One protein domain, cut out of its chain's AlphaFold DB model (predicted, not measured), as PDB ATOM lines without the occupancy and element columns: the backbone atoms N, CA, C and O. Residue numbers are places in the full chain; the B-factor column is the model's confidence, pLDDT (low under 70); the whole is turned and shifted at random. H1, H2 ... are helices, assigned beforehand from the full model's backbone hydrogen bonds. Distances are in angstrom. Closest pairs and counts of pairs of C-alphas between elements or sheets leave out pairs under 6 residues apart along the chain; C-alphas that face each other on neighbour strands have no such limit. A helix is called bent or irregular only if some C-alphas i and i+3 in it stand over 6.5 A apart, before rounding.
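Overview. This is residues 76 to 219 of the 219 residues of an uncharacterized protein of Arcobacter lacus (UniProt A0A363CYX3). Four long helices, H1, H2, H5 and H7, run side by side as an up-and-down bundle, with H2 and H7 touching across its middle and H1 and H5 on either side of that pair. Beyond one end of the bundle H3 and H4 form a small crossed pair; beyond the other end lie the short helix H6 and the long loop of residues 165 to 178. The printed part has 144 residues with seven named helices, H1 to H7 along the chain, and no named strand: the class is all helix. The whole is a loose rod, with a radius of gyration of the C-alphas of 19.2 A and spans of 64 by 25 by 24 A.

Arrangement. H7, residues 193 to 218, is the longest helix; it is irregular, with C-alphas 194 and 197 7.5 A apart. With residues 202 to 213 alone it touches H2, residues 97 to 112, at a shallow tilt of 9 degrees, the same way; the closest C-alphas, of Ile 103 and Ile 206, are 5.6 A apart. H7 also touches H1, residues 78 to 93, at 13 degrees, opposite ways, closest at the C-alphas of Ser 93 and Ala 199, 4.9 A. It touches H5, residues 147 to 164, at 13 degrees, opposite ways, closest at the C-alphas of Met 164 and Phe 198, 5.2 A. H1 and H2 form a helical hairpin at 9 degrees, with the C-alphas of Ser 93 and Ala 99 closest, 5.1 A. H2 touches H5 at 10 degrees, opposite ways, with the C-alphas of Ile 100 and Thr 158 closest, 6.4 A. H1 and H5 are apart. H3, residues 115 to 122, touches H4, residues 130 to 141, at a steep tilt of 68 degrees, only just short of perpendicular; the C-alphas of Met 119 and Lys 137 are closest, 6.8 A. H6, residues 179 to 185, touches no helix. Every O i to N i+4 pair is within hydrogen-bond range in H1, H3, H4, H5 and H6; in H2 8 of 12 are, in H7 20 of 22.

Along the chain. H1 begins at C-alpha 78, (149.092, 156.942, 224.849), and is 21.9 A long. H2 measures 25.1 A, H5 25.6 A and H4 16.4 A. H7 measures 38.4 A and ends at C-alpha 218, (156.902, 155.152, 211.279).

Size, cuts and confidence. The farthest C-alphas, of Gln 127 and Glu 176, are 65.8 A apart. The printed part has no cut; the link from H5 to H6 is long. Residues 168, 170, 173, 175 and 217 to 219 are under pLDDT 70.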
ATOM      1  N   ASN A  76     145.421 155.275 220.921       87.88
ATOM      2  CA  ASN A  76     145.153 156.701 220.687       87.88
ATOM      3  C   ASN A  76     145.436 157.601 221.899       87.88
ATOM      4  O   ASN A  76     145.831 158.754 221.740       87.88
ATOM      5  N   ASN A  77     145.242 157.085 223.110       88.00
ATOM      6  CA  ASN A  77     145.382 157.886 224.323       88.00
ATOM      7  C   ASN A  77     146.796 157.837 224.919       88.00
ATOM      8  O   ASN A  77     147.047 158.545 225.891       88.00
ATOM      9  N   PHE A  78     147.723 157.058 224.340       92.62
ATOM     10  CA  PHE A  78     149.092 156.942 224.849       92.62
ATOM     11  C   PHE A  78     149.745 158.316 225.026       92.62
ATOM     12  O   PHE A  78     150.212 158.636 226.114       92.62
ATOM     13  N   PHE A  79     149.723 159.152 223.983       92.12
ATOM     14  CA  PHE A  79     150.366 160.468 224.014       92.12
ATOM     15  C   PHE A  79     149.757 161.392 225.063       92.12
ATOM     16  O   PHE A  79     150.490 162.063 225.779       92.12
ATOM     17  N   MET A  80     148.427 161.401 225.183       93.12
ATOM     18  CA  MET A  80     147.735 162.239 226.159       93.12
ATOM     19  C   MET A  80     148.080 161.823 227.593       93.12
ATOM     20  O   MET A  80     148.404 162.674 228.416       93.12
ATOM     21  N   TYR A  81     148.055 160.520 227.887       95.12
ATOM     22  CA  TYR A  81     148.399 160.012 229.214       95.12
ATOM     23  C   TYR A  81     149.885 160.182 229.528       95.12
ATOM     24  O   TYR A  81     150.217 160.625 230.621       95.12
ATOM     25  N   ALA A  82     150.779 159.904 228.577       96.12
ATOM     26  CA  ALA A  82     152.215 160.096 228.761       96.12
ATOM     27  C   ALA A  82     152.567 161.573 228.984       96.12
ATOM     28  O   ALA A  82     153.388 161.881 229.842       96.12
ATOM     29  N   PHE A  83     151.904 162.488 228.270       95.12
ATOM     30  CA  PHE A  83     152.051 163.926 228.486       95.12
ATOM     31  C   PHE A  83     151.575 164.346 229.879       95.12
ATOM     32  O   PHE A  83     152.275 165.078 230.569       95.12
ATOM     33  N   LEU A  84     150.411 163.857 230.316       96.81
ATOM     34  CA  LEU A  84     149.868 164.170 231.637       96.81
ATOM     35  C   LEU A  84     150.756 163.625 232.763       96.81
ATOM     36  O   LEU A  84     151.013 164.340 233.728       96.81
ATOM     37  N   ILE A  85     151.279 162.403 232.615       97.38
ATOM     38  CA  ILE A  85     152.289 161.851 233.529       97.38
ATOM     39  C   ILE A  85     153.531 162.745 233.522       97.38
ATOM     40  O   ILE A  85     153.980 163.144 234.586       97.38
ATOM     41  N   GLY A  86     154.030 163.131 232.344       97.44
ATOM     42  CA  GLY A  86     155.161 164.049 232.204       97.44
ATOM     43  C   GLY A  86     154.964 165.362 232.953       97.44
ATOM     44  O   GLY A  86     155.832 165.759 233.726       97.44
ATOM     45  N   LEU A  87     153.806 166.004 232.793       96.81
ATOM     46  CA  LEU A  87     153.481 167.251 233.482       96.81
ATOM     47  C   LEU A  87     153.462 167.078 235.006       96.81
ATOM     48  O   LEU A  87     154.074 167.871 235.721       96.81
ATOM     49  N   ILE A  88     152.791 166.035 235.505       96.44
ATOM     50  CA  ILE A  88     152.737 165.738 236.944       96.44
ATOM     51  C   ILE A  88     154.141 165.466 237.480       96.44
ATOM     52  O   ILE A  88     154.513 165.992 238.523       96.44
ATOM     53  N   THR A  89     154.937 164.680 236.761       97.50
ATOM     54  CA  THR A  89     156.313 164.350 237.128       97.50
ATOM     55  C   THR A  89     157.209 165.577 237.152       97.50
ATOM     56  O   THR A  89     157.985 165.733 238.093       97.50
ATOM     57  N   PHE A  90     157.090 166.461 236.164       96.25
ATOM     58  CA  PHE A  90     157.849 167.705 236.121       96.25
ATOM     59  C   PHE A  90     157.572 168.555 237.362       96.25
ATOM     60  O   PHE A  90     158.505 168.922 238.068       96.25
ATOM     61  N   ILE A  91     156.295 168.774 237.691       93.62
ATOM     62  CA  ILE A  91     155.904 169.527 238.888       93.62
ATOM     63  C   ILE A  91     156.393 168.813 240.155       93.62
ATOM     64  O   ILE A  91     157.035 169.432 240.996       93.62
ATOM     65  N   ALA A  92     156.152 167.505 240.277       94.62
ATOM     66  CA  ALA A  92     156.531 166.716 241.449       94.62
ATOM     67  C   ALA A  92     158.047 166.704 241.710       94.62
ATOM     68  O   ALA A  92     158.465 166.573 242.859       94.62
ATOM     69  N   SER A  93     158.868 166.873 240.671       95.38
ATOM     70  CA  SER A  93     160.333 166.873 240.784       95.38
ATOM     71  C   SER A  93     160.861 167.989 241.691       95.38
ATOM     72  O   SER A  93     161.875 167.807 242.358       95.38
ATOM     73  N   PHE A  94     160.143 169.110 241.792       92.56
ATOM     74  CA  PHE A  94     160.494 170.221 242.685       92.56
ATOM     75  C   PHE A  94     160.137 169.980 244.158       92.56
ATOM     76  O   PHE A  94     160.465 170.799 245.011       92.56
ATOM     77  N   TYR A  95     159.461 168.870 244.465       91.88
ATOM     78  CA  TYR A  95     158.980 168.558 245.814       91.88
ATOM     79  C   TYR A  95     159.502 167.218 246.335       91.88
ATOM     80  O   TYR A  95     159.555 167.005 247.544       91.88
ATOM     81  N   THR A  96     159.853 166.278 245.450       92.38
ATOM     82  CA  THR A  96     160.275 164.943 245.869       92.38
ATOM     83  C   THR A  96     161.136 164.223 244.835       92.38
ATOM     84  O   THR A  96     160.870 164.251 243.633       92.38
ATOM     85  N   THR A  97     162.122 163.469 245.321       91.62
ATOM     86  CA  THR A  97     162.922 162.542 244.509       91.62
ATOM     87  C   THR A  97     162.093 161.369 243.974       91.62
ATOM     88  O   THR A  97     162.428 160.794 242.938       91.62
ATOM     89  N   TYR A  98     160.944 161.055 244.590       93.56
ATOM     90  CA  TYR A  98     160.024 160.017 244.108       93.56
ATOM     91  C   TYR A  98     159.378 160.346 242.753       93.56
ATOM     92  O   TYR A  98     158.781 159.463 242.135       93.56
ATOM     93  N   ALA A  99     159.535 161.571 242.237       95.38
ATOM     94  CA  ALA A  99     159.069 161.954 240.906       95.38
ATOM     95  C   ALA A  99     159.626 161.053 239.783       95.38
ATOM     96  O   ALA A  99     158.955 160.861 238.768       95.38
ATOM     97  N   ILE A 100     160.781 160.408 240.004       95.25
ATOM     98  CA  ILE A 100     161.397 159.417 239.099       95.25
ATOM     99  C   ILE A 100     160.418 158.296 238.708       95.25
ATOM    100  O   ILE A 100     160.479 157.781 237.589       95.25
ATOM    101  N   ILE A 101     159.464 157.949 239.583       96.38
ATOM    102  CA  ILE A 101     158.425 156.939 239.315       96.38
ATOM    103  C   ILE A 101     157.622 157.274 238.047       96.38
ATOM    104  O   ILE A 101     157.157 156.368 237.356       96.38
ATOM    105  N   GLY A 102     157.515 158.553 237.678       96.94
ATOM    106  CA  GLY A 102     156.903 158.992 236.427       96.94
ATOM    107  C   GLY A 102     157.512 158.376 235.169       96.94
ATOM    108  O   GLY A 102     156.783 157.981 234.261       96.94
ATOM    109  N   ILE A 103     158.840 158.223 235.136       97.50
ATOM    110  CA  ILE A 103     159.558 157.588 234.019       97.50
ATOM    111  C   ILE A 103     159.088 156.132 233.876       97.50
ATOM    112  O   ILE A 103     158.723 155.682 232.788       97.50
ATOM    113  N   VAL A 104     159.023 155.414 235.000       97.38
ATOM    114  CA  VAL A 104     158.553 154.022 235.052       97.38
ATOM    115  C   VAL A 104     157.072 153.927 234.678       97.38
ATOM    116  O   VAL A 104     156.682 153.028 233.935       97.38
ATOM    117  N   ALA A 105     156.242 154.872 235.121       97.50
ATOM    118  CA  ALA A 105     154.822 154.916 234.784       97.50
ATOM    119  C   ALA A 105     154.590 155.058 233.270       97.50
ATOM    120  O   ALA A 105     153.733 154.368 232.715       97.50
ATOM    121  N   VAL A 106     155.384 155.880 232.574       96.88
ATOM    122  CA  VAL A 106     155.321 155.998 231.104       96.88
ATOM    123  C   VAL A 106     155.768 154.707 230.417       96.88
ATOM    124  O   VAL A 106     155.152 154.299 229.430       96.88
ATOM    125  N   PHE A 107     156.789 154.023 230.940       96.06
ATOM    126  CA  PHE A 107     157.174 152.701 230.441       96.06
ATOM    127  C   PHE A 107     156.042 151.676 230.594       96.06
ATOM    128  O   PHE A 107     155.708 150.996 229.623       96.06
ATOM    129  N   ILE A 108     155.415 151.597 231.772       95.38
ATOM    130  CA  ILE A 108     154.281 150.696 232.025       95.38
ATOM    131  C   ILE A 108     153.134 151.022 231.069       95.38
ATOM    132  O   ILE A 108     152.625 150.129 230.400       95.38
ATOM    133  N   LEU A 109     152.784 152.302 230.927       95.19
ATOM    134  CA  LEU A 109     151.766 152.753 229.980       95.19
ATOM    135  C   LEU A 109     152.095 152.314 228.544       95.19
ATOM    136  O   LEU A 109     151.226 151.787 227.844       95.19
ATOM    137  N   LYS A 110     153.350 152.487 228.105       92.25
ATOM    138  CA  LYS A 110     153.809 152.031 226.785       92.25
ATOM    139  C   LYS A 110     153.644 150.519 226.646       92.25
ATOM    140  O   LYS A 110     153.124 150.079 225.624       92.25
ATOM    141  N   ALA A 111     154.055 149.750 227.656       91.38
ATOM    142  CA  ALA A 111     153.980 148.291 227.684       91.38
ATOM    143  C   ALA A 111     152.527 147.780 227.622       91.38
ATOM    144  O   ALA A 111     152.221 146.875 226.839       91.38
ATOM    145  N   SER A 112     151.619 148.395 228.380       91.44
ATOM    146  CA  SER A 112     150.193 148.048 228.420       91.44
ATOM    147  C   SER A 112     149.467 148.341 227.105       91.44
ATOM    148  O   SER A 112     148.553 147.611 226.731       91.44
ATOM    149  N   LEU A 113     149.888 149.373 226.370       90.44
ATOM    150  CA  LEU A 113     149.297 149.765 225.085       90.44
ATOM    151  C   LEU A 113     150.053 149.187 223.872       90.44
ATOM    152  O   LEU A 113     149.957 149.700 222.756       90.44
ATOM    153  N   THR A 114     150.823 148.111 224.063       89.31
ATOM    154  CA  THR A 114     151.502 147.414 222.958       89.31
ATOM    155  C   THR A 114     150.543 146.566 222.124       89.31
ATOM    156  O   THR A 114     149.488 146.127 222.585       89.31
ATOM    157  N   GLN A 115     150.957 146.271 220.890       89.31
ATOM    158  CA  GLN A 115     150.244 145.337 220.017       89.31
ATOM    159  C   GLN A 115     150.260 143.913 220.578       89.31
ATOM    160  O   GLN A 115     149.293 143.188 220.397       89.31
ATOM    161  N   ASN A 116     151.315 143.524 221.306       87.88
ATOM    162  CA  ASN A 116     151.367 142.242 222.015       87.88
ATOM    163  C   ASN A 116     150.193 142.096 222.994       87.88
ATOM    164  O   ASN A 116     149.497 141.085 222.974       87.88
ATOM    165  N   VAL A 117     149.969 143.106 223.842       89.12
ATOM    166  CA  VAL A 117     148.870 143.082 224.820       89.12
ATOM    167  C   VAL A 117     147.521 143.130 224.108       89.12
ATOM    168  O   VAL A 117     146.626 142.373 224.472       89.12
ATOM    169  N   PHE A 118     147.397 143.950 223.063       91.62
ATOM    170  CA  PHE A 118     146.198 143.991 222.226       91.62
ATOM    171  C   PHE A 118     145.862 142.617 221.631       91.62
ATOM    172  O   PHE A 118     144.753 142.129 221.819       91.62
ATOM    173  N   MET A 119     146.821 141.967 220.966       90.44
ATOM    174  CA  MET A 119     146.617 140.655 220.347       90.44
ATOM    175  C   MET A 119     146.303 139.596 221.391       90.44
ATOM    176  O   MET A 119     145.378 138.826 221.198       90.44
ATOM    177  N   LYS A 120     147.008 139.589 222.527       88.12
ATOM    178  CA  LYS A 120     146.713 138.654 223.615       88.12
ATOM    179  C   LYS A 120     145.303 138.850 224.175       88.12
ATOM    180  O   LYS A 120     144.670 137.871 224.530       88.12
ATOM    181  N   TYR A 121     144.826 140.089 224.265       88.31
ATOM    182  CA  TYR A 121     143.472 140.387 224.726       88.31
ATOM    183  C   TYR A 121     142.409 139.921 223.719       88.31
ATOM    184  O   TYR A 121     141.441 139.291 224.123       88.31
ATOM    185  N   PHE A 122     142.602 140.193 222.426       85.94
ATOM    186  CA  PHE A 122     141.647 139.815 221.373       85.94
ATOM    187  C   PHE A 122     141.683 138.327 221.006       85.94
ATOM    188  O   PHE A 122     140.670 137.795 220.578       85.94
ATOM    189  N   LEU A 123     142.827 137.666 221.182       84.44
ATOM    190  CA  LEU A 123     143.006 136.234 220.934       84.44
ATOM    191  C   LEU A 123     142.860 135.385 222.194       84.44
ATOM    192  O   LEU A 123     143.161 134.198 222.157       84.44
ATOM    193  N   ASN A 124     142.466 135.971 223.325       81.44
ATOM    194  CA  ASN A 124     142.410 135.240 224.590       81.44
ATOM    195  C   ASN A 124     141.449 134.043 224.530       81.44
ATOM    196  O   ASN A 124     141.684 133.035 225.193       81.44
ATOM    197  N   ASP A 125     140.389 134.167 223.733       75.44
ATOM    198  CA  ASP A 125     139.363 133.138 223.579       75.44
ATOM    199  C   ASP A 125     139.726 132.119 222.486       75.44
ATOM    200  O   ASP A 125     139.126 131.046 222.394       75.44
ATOM    201  N   HIS A 126     140.757 132.406 221.687       75.88
ATOM    202  CA  HIS A 126     141.274 131.504 220.670       75.88
ATOM    203  C   HIS A 126     142.370 130.627 221.281       75.88
ATOM    204  O   HIS A 126     143.344 131.115 221.850       75.88
ATOM    205  N   GLN A 127     142.248 129.306 221.134       77.44
ATOM    206  CA  GLN A 127     143.261 128.337 221.582       77.44
ATOM    207  C   GLN A 127     144.474 128.321 220.635       77.44
ATOM    208  O   GLN A 127     144.779 127.308 220.011       77.44
ATOM    209  N   ILE A 128     145.138 129.466 220.478       81.69
ATOM    210  CA  ILE A 128     146.286 129.647 219.585       81.69
ATOM    211  C   ILE A 128     147.579 129.563 220.395       81.69
ATOM    212  O   ILE A 128     147.704 130.133 221.483       81.69
ATOM    213  N   GLU A 129     148.564 128.854 219.852       84.19
ATOM    214  CA  GLU A 129     149.892 128.740 220.449       84.19
ATOM    215  C   GLU A 129     150.601 130.104 220.503       84.19
ATOM    216  O   GLU A 129     150.411 130.977 219.658       84.19
ATOM    217  N   LYS A 130     151.463 130.317 221.505       82.69
ATOM    218  CA  LYS A 130     152.143 131.615 221.690       82.69
ATOM    219  C   LYS A 130     152.997 132.023 220.485       82.69
ATOM    220  O   LYS A 130     153.087 133.213 220.187       82.69
ATOM    221  N   GLU A 131     153.619 131.051 219.824       84.94
ATOM    222  CA  GLU A 131     154.445 131.268 218.631       84.94
ATOM    223  C   GLU A 131     153.589 131.765 217.458       84.94
ATOM    224  O   GLU A 131     153.931 132.758 216.809       84.94
ATOM    225  N   ASP A 132     152.413 131.165 217.277       86.94
ATOM    226  CA  ASP A 132     151.436 131.550 216.260       86.94
ATOM    227  C   ASP A 132     150.871 132.960 216.533       86.94
ATOM    228  O   ASP A 132     150.732 133.763 215.608       86.94
ATOM    229  N   ILE A 133     150.636 133.331 217.801       87.31
ATOM    230  CA  ILE A 133     150.232 134.703 218.180       87.31
ATOM    231  C   ILE A 133     151.292 135.724 217.751       87.31
ATOM    232  O   ILE A 133     150.966 136.783 217.201       87.31
ATOM    233  N   GLU A 134     152.569 135.440 218.011       88.38
ATOM    234  CA  GLU A 134     153.661 136.330 217.624       88.38
ATOM    235  C   GLU A 134     153.799 136.437 216.100       88.38
ATOM    236  O   GLU A 134     153.967 137.548 215.576       88.38
ATOM    237  N   TYR A 135     153.664 135.319 215.388       89.69
ATOM    238  CA  TYR A 135     153.655 135.285 213.929       89.69
ATOM    239  C   TYR A 135     152.522 136.140 213.342       89.69
ATOM    240  O   TYR A 135     152.780 137.053 212.547       89.69
ATOM    241  N   LEU A 136     151.280 135.914 213.782       90.81
ATOM    242  CA  LEU A 136     150.094 136.643 213.323       90.81
ATOM    243  C   LEU A 136     150.210 138.140 213.606       90.81
ATOM    244  O   LEU A 136     149.985 138.967 212.719       90.81
ATOM    245  N   LYS A 137     150.644 138.507 214.816       91.12
ATOM    246  CA  LYS A 137     150.920 139.900 215.179       91.12
ATOM    247  C   LYS A 137     151.886 140.551 214.191       91.12
ATOM    248  O   LYS A 137     151.602 141.638 213.690       91.12
ATOM    249  N   ASN A 138     153.013 139.903 213.896       90.00
ATOM    250  CA  ASN A 138     154.023 140.456 212.993       90.00
ATOM    251  C   ASN A 138     153.488 140.601 211.556       90.00
ATOM    252  O   ASN A 138     153.834 141.563 210.871       90.00
ATOM    253  N   LYS A 139     152.597 139.709 211.103       91.19
ATOM    254  CA  LYS A 139     151.910 139.831 209.804       91.19
ATOM    255  C   LYS A 139     150.913 141.001 209.773       91.19
ATOM    256  O   LYS A 139     150.872 141.756 208.791       91.19
ATOM    257  N   ILE A 140     150.152 141.201 210.853       91.38
ATOM    258  CA  ILE A 140     149.113 142.243 210.968       91.38
ATOM    259  C   ILE A 140     149.705 143.638 211.199       91.38
ATOM    260  O   ILE A 140     149.194 144.620 210.666       91.38
ATOM    261  N   PHE A 141     150.783 143.756 211.966       88.94
ATOM    262  CA  PHE A 141     151.285 145.063 212.384       88.94
ATOM    263  C   PHE A 141     152.722 145.372 211.970       88.94
ATOM    264  O   PHE A 141     153.123 146.532 212.035       88.94
ATOM    265  N   GLY A 142     153.480 144.376 211.516       85.31
ATOM    266  CA  GLY A 142     154.915 144.508 211.282       85.31
ATOM    267  C   GLY A 142     155.746 144.250 212.541       85.31
ATOM    268  O   GLY A 142     155.230 143.957 213.621       85.31
ATOM    269  N   LYS A 143     157.069 144.325 212.387       79.38
ATOM    270  CA  LYS A 143     158.024 144.054 213.466       79.38
ATOM    271  C   LYS A 143     158.184 145.289 214.351       79.38
ATOM    272  O   LYS A 143     158.575 146.350 213.874       79.38
ATOM    273  N   GLN A 144     157.944 145.128 215.647       76.50
ATOM    274  CA  GLN A 144     158.073 146.210 216.624       76.50
ATOM    275  C   GLN A 144     159.451 146.252 217.293       76.50
ATOM    276  O   GLN A 144     160.247 145.312 217.211       76.50
ATOM    277  N   LEU A 145     159.717 147.355 217.996       77.69
ATOM    278  CA  LEU A 145     160.858 147.463 218.897       77.69
ATOM    279  C   LEU A 145     160.672 146.498 220.073       77.69
ATOM    280  O   LEU A 145     159.570 146.330 220.597       77.69
ATOM    281  N   ASN A 146     161.757 145.848 220.485       83.56
ATOM    282  CA  ASN A 146     161.689 144.871 221.561       83.56
ATOM    283  C   ASN A 146     161.352 145.576 222.889       83.56
ATOM    284  O   ASN A 146     161.998 146.557 223.273       83.56
ATOM    285  N   ILE A 147     160.356 145.055 223.610       86.50
ATOM    286  CA  ILE A 147     159.975 145.563 224.931       86.50
ATOM    287  C   ILE A 147     161.165 145.555 225.896       86.50
ATOM    288  O   ILE A 147     161.327 146.494 226.670       86.50
ATOM    289  N   LEU A 148     162.051 144.561 225.775       89.25
ATOM    290  CA  LEU A 148     163.272 144.445 226.567       89.25
ATOM    291  C   LEU A 148     164.247 145.596 226.286       89.25
ATOM    292  O   LEU A 148     164.826 146.149 227.214       89.25
ATOM    293  N   THR A 149     164.373 146.029 225.030       90.44
ATOM    294  CA  THR A 149     165.183 147.207 224.682       90.44
ATOM    295  C   THR A 149     164.611 148.471 225.318       90.44
ATOM    296  O   THR A 149     165.349 149.247 225.917       90.44
ATOM    297  N   THR A 150     163.288 148.662 225.252       92.12
ATOM    298  CA  THR A 150     162.637 149.812 225.905       92.12
ATOM    299  C   THR A 150     162.815 149.761 227.427       92.12
ATOM    300  O   THR A 150     163.052 150.790 228.056       92.12
ATOM    301  N   PHE A 151     162.737 148.571 228.025       95.12
ATOM    302  CA  PHE A 151     162.943 148.367 229.457       95.12
ATOM    303  C   PHE A 151     164.364 148.745 229.894       95.12
ATOM    304  O   PHE A 151     164.523 149.521 230.833       95.12
ATOM    305  N   ILE A 152     165.391 148.290 229.169       96.19
ATOM    306  CA  ILE A 152     166.794 148.644 229.447       96.19
ATOM    307  C   ILE A 152     167.008 150.158 229.352       96.19
ATOM    308  O   ILE A 152     167.616 150.749 230.245       96.19
ATOM    309  N   ILE A 153     166.465 150.806 228.314       95.69
ATOM    310  CA  ILE A 153     166.536 152.269 228.175       95.69
ATOM    311  C   ILE A 153     165.874 152.952 229.379       95.69
ATOM    312  O   ILE A 153     166.441 153.881 229.945       95.69
ATOM    313  N   THR A 154     164.711 152.463 229.813       97.00
ATOM    314  CA  THR A 154     163.985 153.007 230.974       97.00
ATOM    315  C   THR A 154     164.822 152.914 232.249       97.00
ATOM    316  O   THR A 154     164.890 153.891 232.992       97.00
ATOM    317  N   ILE A 155     165.498 151.785 232.492       97.31
ATOM    318  CA  ILE A 155     166.414 151.632 233.634       97.31
ATOM    319  C   ILE A 155     167.531 152.674 233.560       97.31
ATOM    320  O   ILE A 155     167.773 153.371 234.542       97.31
ATOM    321  N   GLY A 156     168.172 152.826 232.398       97.62
ATOM    322  CA  GLY A 156     169.233 153.818 232.203       97.62
ATOM    323  C   GLY A 156     168.766 155.243 232.508       97.62
ATOM    324  O   GLY A 156     169.402 155.949 233.284       97.62
ATOM    325  N   LEU A 157     167.609 155.641 231.973       97.62
ATOM    326  CA  LEU A 157     167.008 156.956 232.225       97.62
ATOM    327  C   LEU A 157     166.652 157.167 233.703       97.62
ATOM    328  O   LEU A 157     166.888 158.239 234.254       97.62
ATOM    329  N   THR A 158     166.130 156.130 234.358       96.88
ATOM    330  CA  THR A 158     165.799 156.148 235.791       96.88
ATOM    331  C   THR A 158     167.057 156.353 236.636       96.88
ATOM    332  O   THR A 158     167.055 157.184 237.537       96.88
ATOM    333  N   MET A 159     168.151 155.653 236.315       96.62
ATOM    334  CA  MET A 159     169.434 155.786 237.016       96.62
ATOM    335  C   MET A 159     170.067 157.164 236.811       96.62
ATOM    336  O   MET A 159     170.563 157.757 237.770       96.62
ATOM    337  N   ILE A 160     170.020 157.697 235.584       96.19
ATOM    338  CA  ILE A 160     170.487 159.057 235.283       96.19
ATOM    339  C   ILE A 160     169.683 160.066 236.101       96.19
ATOM    340  O   ILE A 160     170.269 160.909 236.773       96.19
ATOM    341  N   SER A 161     168.356 159.950 236.107       95.69
ATOM    342  CA  SER A 161     167.514 160.872 236.863       95.69
ATOM    343  C   SER A 161     167.729 160.770 238.375       95.69
ATOM    344  O   SER A 161     167.857 161.784 239.057       95.69
ATOM    345  N   PHE A 162     167.870 159.553 238.902       94.38
ATOM    346  CA  PHE A 162     168.224 159.331 240.302       94.38
ATOM    347  C   PHE A 162     169.552 159.995 240.668       94.38
ATOM    348  O   PHE A 162     169.644 160.671 241.687       94.38
ATOM    349  N   THR A 163     170.553 159.877 239.800       92.94
ATOM    350  CA  THR A 163     171.847 160.545 239.978       92.94
ATOM    351  C   THR A 163     171.674 162.065 239.995       92.94
ATOM    352  O   THR A 163     172.175 162.720 240.903       92.94
ATOM    353  N   MET A 164     170.882 162.621 239.069       92.56
ATOM    354  CA  MET A 164     170.579 164.057 239.022       92.56
ATOM    355  C   MET A 164     169.824 164.563 240.252       92.56
ATOM    356  O   MET A 164     169.959 165.732 240.588       92.56
ATOM    357  N   SER A 165     169.102 163.702 240.974       90.31
ATOM    358  CA  SER A 165     168.412 164.095 242.208       90.31
ATOM    359  C   SER A 165     169.348 164.478 243.364       90.31
ATOM    360  O   SER A 165     168.903 165.106 244.319       90.31
ATOM    361  N   PHE A 166     170.637 164.126 243.281       88.31
ATOM    362  CA  PHE A 166     171.654 164.526 244.258       88.31
ATOM    363  C   PHE A 166     172.372 165.832 243.897       88.31
ATOM    364  O   PHE A 166     173.150 166.334 244.705       88.31
ATOM    365  N   TYR A 167     172.141 166.374 242.698       82.38
ATOM    366  CA  TYR A 167     172.754 167.620 242.253       82.38
ATOM    367  C   TYR A 167     171.740 168.760 242.347       82.38
ATOM    368  O   TYR A 167     170.700 168.739 241.695       82.38
ATOM    369  N   THR A 168     172.076 169.773 243.138       69.38
ATOM    370  CA  THR A 168     171.324 171.024 243.270       69.38
ATOM    371  C   THR A 168     171.880 172.029 242.273       69.38
ATOM    372  O   THR A 168     172.912 172.656 242.522       69.38
ATOM    373  N   ILE A 169     171.256 172.110 241.101       73.31
ATOM    374  CA  ILE A 169     171.674 173.015 240.028       73.31
ATOM    375  C   ILE A 169     170.436 173.774 239.558       73.31
ATOM    376  O   ILE A 169     169.603 173.238 238.822       73.31
ATOM    377  N   GLU A 170     170.355 175.028 239.990       65.81
ATOM    378  CA  GLU A 170     169.426 176.038 239.489       65.81
ATOM    379  C   GLU A 170     169.983 176.611 238.173       65.81
ATOM    380  O   GLU A 170     171.177 176.912 238.072       65.81
ATOM    381  N   ILE A 171     169.152 176.687 237.132       72.62
ATOM    382  CA  ILE A 171     169.578 177.067 235.774       72.62
ATOM    383  C   ILE A 171     168.824 178.314 235.307       72.62
ATOM    384  O   ILE A 171     169.453 179.306 234.941       72.62
ATOM    385  N   TYR A 172     167.491 178.271 235.295       70.69
ATOM    386  CA  TYR A 172     166.623 179.346 234.807       70.69
ATOM    387  C   TYR A 172     165.670 179.895 235.871       70.69
ATOM    388  O   TYR A 172     165.197 181.026 235.717       70.69
ATOM    389  N   LEU A 173     165.348 179.134 236.920       68.38
ATOM    390  CA  LEU A 173     164.420 179.565 237.965       68.38
ATOM    391  C   LEU A 173     165.120 180.446 238.999       68.38
ATOM    392  O   LEU A 173     165.385 180.013 240.102       68.38
ATOM    393  N   ASP A 174     165.359 181.711 238.674       72.56
ATOM    394  CA  ASP A 174     165.865 182.674 239.656       72.56
ATOM    395  C   ASP A 174     164.745 183.067 240.649       72.56
ATOM    396  O   ASP A 174     163.805 183.815 240.320       72.56
ATOM    397  N   VAL A 175     164.823 182.525 241.871       69.00
ATOM    398  CA  VAL A 175     163.852 182.765 242.956       69.00
ATOM    399  C   VAL A 175     163.832 184.233 243.390       69.00
ATOM    400  O   VAL A 175     162.771 184.734 243.775       69.00
ATOM    401  N   GLU A 176     164.953 184.950 243.270       70.25
ATOM    402  CA  GLU A 176     165.043 186.374 243.615       70.25
ATOM    403  C   GLU A 176     164.307 187.247 242.593       70.25
ATOM    404  O   GLU A 176     163.672 188.243 242.950       70.25
ATOM    405  N   ARG A 177     164.318 186.848 241.314       72.75
ATOM    406  CA  ARG A 177     163.581 187.547 240.245       72.75
ATOM    407  C   ARG A 177     162.098 187.207 240.193       72.75
ATOM    408  O   ARG A 177     161.320 187.993 239.650       72.75
ATOM    409  N   THR A 178     161.687 186.056 240.725       72.88
ATOM    410  CA  THR A 178     160.294 185.580 240.646       72.88
ATOM    411  C   THR A 178     159.691 185.176 242.001       72.88
ATOM    412  O   THR A 178     159.080 184.109 242.123       72.88
ATOM    413  N   PRO A 179     159.727 186.056 243.023       75.12
ATOM    414  CA  PRO A 179     159.286 185.722 244.382       75.12
ATOM    415  C   PRO A 179     157.785 185.410 244.471       75.12
ATOM    416  O   PRO A 179     157.330 184.722 245.381       75.12
ATOM    417  N   PHE A 180     156.978 185.898 243.526       79.75
ATOM    418  CA  PHE A 180     155.569 185.514 243.435       79.75
ATOM    419  C   PHE A 180     155.398 184.027 243.085       79.75
ATOM    420  O   PHE A 180     154.531 183.362 243.651       79.75
ATOM    421  N   LEU A 181     156.219 183.502 242.167       75.06
ATOM    422  CA  LEU A 181     156.111 182.124 241.686       75.06
ATOM    423  C   LEU A 181     156.500 181.141 242.793       75.06
ATOM    424  O   LEU A 181     155.765 180.190 243.054       75.06
ATOM    425  N   SER A 182     157.603 181.418 243.491       74.12
ATOM    426  CA  SER A 182     158.049 180.611 244.627       74.12
ATOM    427  C   SER A 182     157.025 180.624 245.762       74.12
ATOM    428  O   SER A 182     156.666 179.555 246.247       74.12
ATOM    429  N   ASN A 183     156.464 181.786 246.119       79.06
ATOM    430  CA  ASN A 183     155.415 181.901 247.142       79.06
ATOM    431  C   ASN A 183     154.117 181.167 246.771       79.06
ATOM    432  O   ASN A 183     153.439 180.608 247.634       79.06
ATOM    433  N   LEU A 184     153.742 181.164 245.490       81.19
ATOM    434  CA  LEU A 184     152.572 180.427 245.021       81.19
ATOM    435  C   LEU A 184     152.801 178.911 245.104       81.19
ATOM    436  O   LEU A 184     151.922 178.179 245.563       81.19
ATOM    437  N   LEU A 185     153.973 178.450 244.666       81.12
ATOM    438  CA  LEU A 185     154.346 177.035 244.605       81.12
ATOM    439  C   LEU A 185     154.694 176.448 245.977       81.12
ATOM    440  O   LEU A 185     154.522 175.244 246.173       81.12
ATOM    441  N   SER A 186     155.125 177.278 246.929       81.31
ATOM    442  CA  SER A 186     155.444 176.876 248.302       81.31
ATOM    443  C   SER A 186     154.234 176.849 249.243       81.31
ATOM    444  O   SER A 186     154.335 176.401 250.383       81.31
ATOM    445  N   ARG A 187     153.061 177.302 248.774       81.44
ATOM    446  CA  ARG A 187     151.862 177.503 249.605       81.44
ATOM    447  C   ARG A 187     151.373 176.245 250.328       81.44
ATOM    448  O   ARG A 187     150.782 176.356 251.398       81.44
ATOM    449  N   TRP A 188     151.573 175.073 249.728       77.88
ATOM    450  CA  TRP A 188     151.085 173.792 250.256       77.88
ATOM    451  C   TRP A 188     152.211 172.825 250.637       77.88
ATOM    452  O   TRP A 188     152.032 172.019 251.545       77.88
ATOM    453  N   TYR A 189     153.362 172.913 249.967       82.31
ATOM    454  CA  TYR A 189     154.536 172.068 250.184       82.31
ATOM    455  C   TYR A 189     155.807 172.872 249.923       82.31
ATOM    456  O   TYR A 189     155.785 173.784 249.106       82.31
ATOM    457  N   SER A 190     156.917 172.511 250.573       84.94
ATOM    458  CA  SER A 190     158.202 173.185 250.360       84.94
ATOM    459  C   SER A 190     158.663 173.018 248.912       84.94
ATOM    460  O   SER A 190     158.957 171.906 248.481       84.94
ATOM    461  N   PHE A 191     158.721 174.126 248.178       85.88
ATOM    462  CA  PHE A 191     159.234 174.173 246.815       85.88
ATOM    463  C   PHE A 191     160.763 174.262 246.838       85.88
ATOM    464  O   PHE A 191     161.312 175.113 247.537       85.88
ATOM    465  N   ILE A 192     161.437 173.389 246.087       85.81
ATOM    466  CA  ILE A 192     162.901 173.318 246.003       85.81
ATOM    467  C   ILE A 192     163.306 173.722 244.583       85.81
ATOM    468  O   ILE A 192     163.273 172.884 243.682       85.81
ATOM    469  N   SER A 193     163.650 174.995 244.363       83.69
ATOM    470  CA  SER A 193     164.035 175.499 243.032       83.69
ATOM    471  C   SER A 193     165.297 174.822 242.499       83.69
ATOM    472  O   SER A 193     165.348 174.472 241.323       83.69
ATOM    473  N   ASP A 194     166.239 174.505 243.388       84.88
ATOM    474  CA  ASP A 194     167.491 173.797 243.094       84.88
ATOM    475  C   ASP A 194     167.316 172.437 242.391       84.88
ATOM    476  O   ASP A 194     168.254 171.923 241.777       84.88
ATOM    477  N   ASN A 195     166.115 171.848 242.447       89.81
ATOM    478  CA  ASN A 195     165.780 170.607 241.745       89.81
ATOM    479  C   ASN A 195     165.499 170.812 240.245       89.81
ATOM    480  O   ASN A 195     165.055 169.879 239.572       89.81
ATOM    481  N   GLU A 196     165.726 172.002 239.695       90.56
ATOM    482  CA  GLU A 196     165.434 172.325 238.299       90.56
ATOM    483  C   GLU A 196     166.088 171.348 237.308       90.56
ATOM    484  O   GLU A 196     165.400 170.778 236.454       90.56
ATOM    485  N   LEU A 197     167.389 171.072 237.455       91.50
ATOM    486  CA  LEU A 197     168.081 170.102 236.600       91.50
ATOM    487  C   LEU A 197     167.468 168.694 236.701       91.50
ATOM    488  O   LEU A 197     167.329 167.991 235.694       91.50
ATOM    489  N   PHE A 198     167.068 168.279 237.902       94.44
ATOM    490  CA  PHE A 198     166.390 167.005 238.125       94.44
ATOM    491  C   PHE A 198     165.011 166.968 237.446       94.44
ATOM    492  O   PHE A 198     164.687 165.998 236.753       94.44
ATOM    493  N   ALA A 199     164.230 168.047 237.545       94.56
ATOM    494  CA  ALA A 199     162.944 168.184 236.866       94.56
ATOM    495  C   ALA A 199     163.085 168.104 235.338       94.56
ATOM    496  O   ALA A 199     162.327 167.384 234.677       94.56
ATOM    497  N   TYR A 200     164.098 168.770 234.776       94.88
ATOM    498  CA  TYR A 200     164.425 168.689 233.352       94.88
ATOM    499  C   TYR A 200     164.884 167.300 232.926       94.88
ATOM    500  O   TYR A 200     164.456 166.796 231.886       94.88
ATOM    501  N   THR A 201     165.682 166.631 233.751       95.56
ATOM    502  CA  THR A 201     166.122 165.259 233.480       95.56
ATOM    503  C   THR A 201     164.935 164.296 233.440       95.56
ATOM    504  O   THR A 201     164.836 163.474 232.521       95.56
ATOM    505  N   ASN A 202     163.991 164.423 234.378       96.75
ATOM    506  CA  ASN A 202     162.772 163.614 234.399       96.75
ATOM    507  C   ASN A 202     161.904 163.822 233.155       96.75
ATOM    508  O   ASN A 202     161.520 162.849 232.498       96.75
ATOM    509  N   ILE A 203     161.599 165.075 232.803       96.44
ATOM    510  CA  ILE A 203     160.729 165.349 231.653       96.44
ATOM    511  C   ILE A 203     161.405 164.961 230.333       96.44
ATOM    512  O   ILE A 203     160.758 164.379 229.462       96.44
ATOM    513  N   PHE A 204     162.715 165.188 230.199       96.56
ATOM    514  CA  PHE A 204     163.474 164.780 229.019       96.56
ATOM    515  C   PHE A 204     163.504 163.255 228.867       96.56
ATOM    516  O   PHE A 204     163.267 162.733 227.778       96.56
ATOM    517  N   SER A 205     163.687 162.526 229.970       97.62
ATOM    518  CA  SER A 205     163.598 161.062 229.997       97.62
ATOM    519  C   SER A 205     162.232 160.558 229.522       97.62
ATOM    520  O   SER A 205     162.148 159.639 228.705       97.62
ATOM    521  N   ILE A 206     161.146 161.191 229.972       97.31
ATOM    522  CA  ILE A 206     159.790 160.871 229.509       97.31
ATOM    523  C   ILE A 206     159.637 161.161 228.012       97.31
ATOM    524  O   ILE A 206     159.087 160.331 227.282       97.31
ATOM    525  N   PHE A 207     160.168 162.283 227.518       96.25
ATOM    526  CA  PHE A 207     160.144 162.590 226.088       96.25
ATOM    527  C   PHE A 207     160.916 161.574 225.246       96.25
ATOM    528  O   PHE A 207     160.431 161.211 224.175       96.25
ATOM    529  N   ILE A 208     162.045 161.044 225.728       95.94
ATOM    530  CA  ILE A 208     162.755 159.947 225.052       95.94
ATOM    531  C   ILE A 208     161.837 158.724 224.909       95.94
ATOM    532  O   ILE A 208     161.725 158.163 223.818       95.94
ATOM    533  N   LEU A 209     161.128 158.327 225.971       94.94
ATOM    534  CA  LEU A 209     160.204 157.184 225.916       94.94
ATOM    535  C   LEU A 209     159.036 157.417 224.945       94.94
ATOM    536  O   LEU A 209     158.654 156.502 224.206       94.94
ATOM    537  N   ILE A 210     158.497 158.638 224.906       93.62
ATOM    538  CA  ILE A 210     157.473 159.042 223.933       93.62
ATOM    539  C   ILE A 210     158.041 158.979 222.508       93.62
ATOM    540  O   ILE A 210     157.398 158.433 221.611       93.62
ATOM    541  N   PHE A 211     159.257 159.478 222.291       92.00
ATOM    542  CA  PHE A 211     159.904 159.492 220.981       92.00
ATOM    543  C   PHE A 211     160.174 158.080 220.449       92.00
ATOM    544  O   PHE A 211     159.913 157.804 219.279       92.00
ATOM    545  N   LEU A 212     160.581 157.142 221.311       90.25
ATOM    546  CA  LEU A 212     160.717 155.729 220.937       90.25
ATOM    547  C   LEU A 212     159.402 155.142 220.405       90.25
ATOM    548  O   LEU A 212     159.411 154.393 219.429       90.25
ATOM    549  N   LYS A 213     158.262 155.497 221.013       87.50
ATOM    550  CA  LYS A 213     156.935 155.081 220.531       87.50
ATOM    551  C   LYS A 213     156.582 155.730 219.188       87.50
ATOM    552  O   LYS A 213     155.942 155.095 218.353       87.50
ATOM    553  N   VAL A 214     156.998 156.978 218.954       84.88
ATOM    554  CA  VAL A 214     156.813 157.642 217.653       84.88
ATOM    555  C   VAL A 214     157.602 156.914 216.571       84.88
ATOM    556  O   VAL A 214     157.021 156.597 215.538       84.88
ATOM    557  N   ILE A 215     158.877 156.590 216.802       83.44
ATOM    558  CA  ILE A 215     159.708 155.867 215.823       83.44
ATOM    559  C   ILE A 215     159.075 154.519 215.448       83.44
ATOM    560  O   ILE A 215     159.004 154.189 214.267       83.44
ATOM    561  N   GLU A 216     158.551 153.772 216.422       74.62
ATOM    562  CA  GLU A 216     157.825 152.515 216.173       74.62
ATOM    563  C   GLU A 216     156.616 152.676 215.242       74.62
ATOM    564  O   GLU A 216     156.244 151.728 214.561       74.62
ATOM    565  N   LYS A 217     155.981 153.851 215.208       66.44
ATOM    566  CA  LYS A 217     154.814 154.111 214.354       66.44
ATOM    567  C   LYS A 217     155.187 154.334 212.883       66.44
ATOM    568  O   LYS A 217     154.324 154.154 212.023       66.44
ATOM    569  N   TRP A 218     156.416 154.776 212.614       57.88
ATOM    570  CA  TRP A 218     156.902 155.152 211.279       57.88
ATOM    571  C   TRP A 218     157.777 154.082 210.610       57.88
ATOM    572  O   TRP A 218     158.150 154.260 209.453       57.88
ATOM    573  N   ARG A 219     158.098 152.998 211.321       53.50
ATOM    574  CA  ARG A 219     158.830 151.834 210.811       53.50
ATOM    575  C   ARG A 219     157.869 150.713 210.428       53.50
ATOM    576  O   ARG A 219     158.185 150.008 209.446       53.50
TER     577      ARG A 219